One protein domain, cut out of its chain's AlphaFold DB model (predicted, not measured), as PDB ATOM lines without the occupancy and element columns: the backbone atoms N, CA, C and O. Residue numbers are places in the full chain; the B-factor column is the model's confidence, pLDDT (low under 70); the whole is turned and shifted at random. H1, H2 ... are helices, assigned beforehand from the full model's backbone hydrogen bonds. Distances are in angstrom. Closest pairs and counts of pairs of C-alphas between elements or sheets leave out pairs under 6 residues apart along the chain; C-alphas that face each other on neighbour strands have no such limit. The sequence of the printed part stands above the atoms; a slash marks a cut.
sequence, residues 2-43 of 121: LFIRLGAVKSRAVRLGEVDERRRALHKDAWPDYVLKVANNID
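What this domain is: This is residues 2 to 43 of the 121 residues of the protein "MAPEG family protein" of Pseudomonas sp. SCT (UniProt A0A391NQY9). Two helices, H1 and H2, lie side by side and run opposite ways as a helical hairpin. The wide loop of residues 16 to 32 joins them and makes one end of the domain. The printed part has 42 residues, with two named helices in the order H1, H2 and no named strand; its class is all helix. It is compact, with a radius of gyration of the C-alphas of 9.6 A, and its rounded outline spans 26 by 20 by 14 A.

Where its parts are: Find C-alpha 2 at (619.216, 719.857, 700.305); from there H1 runs through residues 2 to 15, 19.8 A from first to last C-alpha, to C-alpha 15 at (632.483, 709.564, 689.835). Next read residues 16 to 32, which hold no named element. H2 then takes residues 33 to 43, 14.8 A from first to last C-alpha, and ends with C-alpha 43 at (612.366, 722.649, 692.252).

How they stand to each other: Look at Val 9 and Val 35 to see where H1 and H2 touch: their C-alphas, the closest of the two helices, are 5.9 A apart. The helices have 11 pairs of C-alphas within 8 A, and their centres are 10.4 A apart. Their lines stand at a shallow tilt of 29 degrees, and they run opposite ways. In the backbone of H1 every O i to N i+4 pair is within hydrogen-bond range; in H2 this holds for 6 of 7 pairs.

The domain as a whole: Compare Leu 2 with Arg 22 in the loop: their C-alphas are the two farthest apart, at 25.9 A. The C-alphas of the first and last printed residues, Leu 2 and Asp 43, are 10.9 A apart. The link from H1 to H2 is long, with 17 residues. The printed part has no cut. In the B-factor column the mean pLDDT of the printed part is 95.1, and no printed residue is under 70.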
ATOM      1  N   LEU A   2     619.556 720.519 701.584       91.88
ATOM      2  CA  LEU A   2     619.216 719.857 700.305       91.88
ATOM      3  C   LEU A   2     620.176 720.179 699.150       91.88
ATOM      4  O   LEU A   2     620.547 719.269 698.421       91.88
ATOM      5  N   PHE A   3     620.641 721.426 699.019       95.00
ATOM      6  CA  PHE A   3     621.652 721.794 698.017       95.00
ATOM      7  C   PHE A   3     622.991 721.081 698.230       95.00
ATOM      8  O   PHE A   3     623.587 720.594 697.274       95.00
ATOM      9  N   ILE A   4     623.419 720.939 699.489       95.94
ATOM     10  CA  ILE A   4     624.615 720.166 699.851       95.94
ATOM     11  C   ILE A   4     624.417 718.704 699.438       95.94
ATOM     12  O   ILE A   4     625.274 718.118 698.781       95.94
ATOM     13  N   ARG A   5     623.246 718.128 699.750       95.50
ATOM     14  CA  ARG A   5     622.891 716.768 699.333       95.50
ATOM     15  C   ARG A   5     622.877 716.625 697.813       95.50
ATOM     16  O   ARG A   5     623.410 715.636 697.327       95.50
ATOM     17  N   LEU A   6     622.311 717.587 697.080       97.06
ATOM     18  CA  LEU A   6     622.287 717.596 695.616       97.06
ATOM     19  C   LEU A   6     623.709 717.585 695.049       97.06
ATOM     20  O   LEU A   6     624.007 716.763 694.189       97.06
ATOM     21  N   GLY A   7     624.589 718.449 695.560       96.94
ATOM     22  CA  GLY A   7     625.999 718.478 695.175       96.94
ATOM     23  C   GLY A   7     626.694 717.139 695.433       96.94
ATOM     24  O   GLY A   7     627.344 716.600 694.538       96.94
ATOM     25  N   ALA A   8     626.476 716.548 696.610       97.19
ATOM     26  CA  ALA A   8     627.049 715.255 696.974       97.19
ATOM     27  C   ALA A   8     626.565 714.111 696.063       97.19
ATOM     28  O   ALA A   8     627.384 713.327 695.578       97.19
ATOM     29  N   VAL A   9     625.257 714.018 695.782       96.88
ATOM     30  CA  VAL A   9     624.725 712.957 694.906       96.88
ATOM     31  C   VAL A   9     625.118 713.159 693.445       96.88
ATOM     32  O   VAL A   9     625.418 712.178 692.775       96.88
ATOM     33  N   LYS A  10     625.198 714.407 692.964       96.31
ATOM     34  CA  LYS A  10     625.692 714.717 691.615       96.31
ATOM     35  C   LYS A  10     627.167 714.349 691.460       96.31
ATOM     36  O   LYS A  10     627.531 713.701 690.489       96.31
ATOM     37  N   SER A  11     628.004 714.710 692.436       97.12
ATOM     38  CA  SER A  11     629.423 714.333 692.451       97.12
ATOM     39  C   SER A  11     629.602 712.813 692.481       97.12
ATOM     40  O   SER A  11     630.429 712.275 691.749       97.12
ATOM     41  N   ARG A  12     628.788 712.099 693.273       97.38
ATOM     42  CA  ARG A  12     628.771 710.631 693.286       97.38
ATOM     43  C   ARG A  12     628.422 710.048 691.913       97.38
ATOM     44  O   ARG A  12     629.164 709.185 691.465       97.38
ATOM     45  N   ALA A  13     627.366 710.530 691.259       97.31
ATOM     46  CA  ALA A  13     626.943 710.038 689.945       97.31
ATOM     47  C   ALA A  13     628.043 710.199 688.885       97.31
ATOM     48  O   ALA A  13     628.336 709.260 688.152       97.31
ATOM     49  N   VAL A  14     628.705 711.362 688.860       96.38
ATOM     50  CA  VAL A  14     629.824 711.630 687.941       96.38
ATOM     51  C   VAL A  14     630.995 710.683 688.208       96.38
ATOM     52  O   VAL A  14     631.510 710.073 687.279       96.38
ATOM     53  N   ARG A  15     631.393 710.494 689.477       96.69
ATOM     54  CA  ARG A  15     632.483 709.564 689.835       96.69
ATOM     55  C   ARG A  15     632.188 708.109 689.468       96.69
ATOM     56  O   ARG A  15     633.123 707.359 689.226       96.69
ATOM     57  N   LEU A  16     630.917 707.714 689.470       96.75
ATOM     58  CA  LEU A  16     630.476 706.367 689.105       96.75
ATOM     59  C   LEU A  16     630.255 706.194 687.593       96.75
ATOM     60  O   LEU A  16     629.933 705.092 687.164       96.75
ATOM     61  N   GLY A  17     630.413 707.250 686.786       95.88
ATOM     62  CA  GLY A  17     630.153 707.197 685.344       95.88
ATOM     63  C   GLY A  17     628.674 706.999 684.990       95.88
ATOM     64  O   GLY A  17     628.358 706.572 683.888       95.88
ATOM     65  N   GLU A  18     627.756 707.310 685.911       95.88
ATOM     66  CA  GLU A  18     626.304 707.120 685.745       95.88
ATOM     67  C   GLU A  18     625.626 708.277 684.985       95.88
ATOM     68  O   GLU A  18     624.400 708.375 684.963       95.88
ATOM     69  N   VAL A  19     626.409 709.207 684.428       96.06
ATOM     70  CA  VAL A  19     625.917 710.455 683.833       96.06
ATOM     71  C   VAL A  19     626.224 710.474 682.343       96.06
ATOM     72  O   VAL A  19     627.375 710.329 681.935       96.06
ATOM     73  N   ASP A  20     625.203 710.723 681.528       93.62
ATOM     74  CA  ASP A  20     625.395 710.971 680.100       93.62
ATOM     75  C   ASP A  20     625.873 712.414 679.883       93.62
ATOM     76  O   ASP A  20     625.076 713.346 679.755       93.62
ATOM     77  N   GLU A  21     627.191 712.613 679.857       91.06
ATOM     78  CA  GLU A  21     627.794 713.950 679.759       91.06
ATOM     79  C   GLU A  21     627.459 714.682 678.450       91.06
ATOM     80  O   GLU A  21     627.455 715.912 678.423       91.06
ATOM     81  N   ARG A  22     627.120 713.964 677.369       91.62
ATOM     82  CA  ARG A  22     626.732 714.594 676.095       91.62
ATOM     83  C   ARG A  22     625.326 715.179 676.167       91.62
ATOM     84  O   ARG A  22     625.057 716.208 675.553       91.62
ATOM     85  N   ARG A  23     624.425 714.533 676.912       93.81
ATOM     86  CA  ARG A  23     623.009 714.927 677.020       93.81
ATOM     87  C   ARG A  23     622.714 715.813 678.229       93.81
ATOM     88  O   ARG A  23     621.761 716.593 678.201       93.81
ATOM     89  N   ARG A  24     623.540 715.735 679.275       91.12
ATOM     90  CA  ARG A  24     623.345 716.380 680.583       91.12
ATOM     91  C   ARG A  24     623.016 717.870 680.544       91.12
ATOM     92  O   ARG A  24     622.320 718.344 681.442       91.12
ATOM     93  N   ALA A  25     623.509 718.605 679.551       89.44
ATOM     94  CA  ALA A  25     623.278 720.044 679.438       89.44
ATOM     95  C   ALA A  25     621.794 720.407 679.239       89.44
ATOM     96  O   ALA A  25     621.354 721.436 679.744       89.44
ATOM     97  N   LEU A  26     621.028 719.568 678.533       92.44
ATOM     98  CA  LEU A  26     619.647 719.871 678.127       92.44
ATOM     99  C   LEU A  26     618.623 718.844 678.623       92.44
ATOM    100  O   LEU A  26     617.426 719.122 678.648       92.44
ATOM    101  N   HIS A  27     619.075 717.662 679.039       93.31
ATOM    102  CA  HIS A  27     618.207 716.532 679.338       93.31
ATOM    103  C   HIS A  27     618.300 716.138 680.811       93.31
ATOM    104  O   HIS A  27     619.355 715.730 681.298       93.31
ATOM    105  N   LYS A  28     617.182 716.250 681.542       88.75
ATOM    106  CA  LYS A  28     617.126 715.860 682.960       88.75
ATOM    107  C   LYS A  28     617.389 714.353 683.135       88.75
ATOM    108  O   LYS A  28     618.097 713.983 684.063       88.75
ATOM    109  N   ASP A  29     616.909 713.507 682.224       91.88
ATOM    110  CA  ASP A  29     617.097 712.045 682.232       91.88
ATOM    111  C   ASP A  29     618.546 711.587 681.987       91.88
ATOM    112  O   ASP A  29     618.850 710.411 682.142       91.88
ATOM    113  N   ALA A  30     619.469 712.505 681.681       95.25
ATOM    114  CA  ALA A  30     620.906 712.224 681.700       95.25
ATOM    115  C   ALA A  30     621.463 711.986 683.120       95.25
ATOM    116  O   ALA A  30     622.629 711.627 683.276       95.25
ATOM    117  N   TRP A  31     620.652 712.234 684.154       96.69
ATOM    118  CA  TRP A  31     620.971 711.964 685.549       96.69
ATOM    119  C   TRP A  31     620.202 710.749 686.075       96.69
ATOM    120  O   TRP A  31     619.023 710.597 685.763       96.69
ATOM    121  N   PRO A  32     620.804 709.953 686.976       96.38
ATOM    122  CA  PRO A  32     620.107 708.840 687.606       96.38
ATOM    123  C   PRO A  32     618.986 709.318 688.544       96.38
ATOM    124  O   PRO A  32     619.057 710.392 689.155       96.38
ATOM    125  N   ASP A  33     617.979 708.464 688.742       95.62
ATOM    126  CA  ASP A  33     616.761 708.761 689.512       95.62
ATOM    127  C   ASP A  33     617.021 709.322 690.912       95.62
ATOM    128  O   ASP A  33     616.292 710.190 691.395       95.62
ATOM    129  N   TYR A  34     618.071 708.862 691.595       95.06
ATOM    130  CA  TYR A  34     618.380 709.344 692.941       95.06
ATOM    131  C   TYR A  34     618.875 710.799 692.960       95.06
ATOM    132  O   TYR A  34     618.678 711.483 693.969       95.06
ATOM    133  N   VAL A  35     619.481 711.285 691.870       96.62
ATOM    134  CA  VAL A  35     619.831 712.701 691.680       96.62
ATOM    135  C   VAL A  35     618.576 713.491 691.333       96.62
ATOM    136  O   VAL A  35     618.303 714.511 691.972       96.62
ATOM    137  N   LEU A  36     617.786 712.991 690.377       96.12
ATOM    138  CA  LEU A  36     616.533 713.615 689.952       96.12
ATOM    139  C   LEU A  36     615.557 713.795 691.108       96.12
ATOM    140  O   LEU A  36     614.965 714.858 691.256       96.12
ATOM    141  N   LYS A  37     615.456 712.810 691.997       95.75
ATOM    142  CA  LYS A  37     614.639 712.878 693.211       95.75
ATOM    143  C   LYS A  37     614.987 714.080 694.097       95.75
ATOM    144  O   LYS A  37     614.091 714.724 694.638       95.75
ATOM    145  N   VAL A  38     616.274 714.393 694.265       96.81
ATOM    146  CA  VAL A  38     616.715 715.548 695.068       96.81
ATOM    147  C   VAL A  38     616.490 716.852 694.302       96.81
ATOM    148  O   VAL A  38     615.997 717.813 694.888       96.81
ATOM    149  N   ALA A  39     616.818 716.879 693.007       96.12
ATOM    150  CA  ALA A  39     616.636 718.053 692.156       96.12
ATOM    151  C   ALA A  39     615.157 718.465 692.070       96.12
ATOM    152  O   ALA A  39     614.818 719.598 692.385       96.12
ATOM    153  N   ASN A  40     614.267 717.516 691.780       95.75
ATOM    154  CA  ASN A  40     612.825 717.749 691.701       95.75
ATOM    155  C   ASN A  40     612.233 718.184 693.049       95.75
ATOM    156  O   ASN A  40     611.274 718.953 693.090       95.75
ATOM    157  N   ASN A  41     612.785 717.708 694.172       96.25
ATOM    158  CA  ASN A  41     612.361 718.203 695.478       96.25
ATOM    159  C   ASN A  41     612.746 719.671 695.686       96.25
ATOM    160  O   ASN A  41     611.940 720.421 696.228       96.25
ATOM    161  N   ILE A  42     613.948 720.070 695.261       95.94
ATOM    162  CA  ILE A  42     614.398 721.464 695.319       95.94
ATOM    163  C   ILE A  42     613.515 722.336 694.424       95.94
ATOM    164  O   ILE A  42     612.997 723.324 694.930       95.94
ATOM    165  N   ASP A  43     613.261 721.933 693.175       95.19
ATOM    166  CA  ASP A  43     612.366 722.649 692.252       95.19
ATOM    167  C   ASP A  43     610.996 722.901 692.914       95.19
ATOM    168  O   ASP A  43     610.531 724.036 693.009       95.19
TER     169      ASP A  43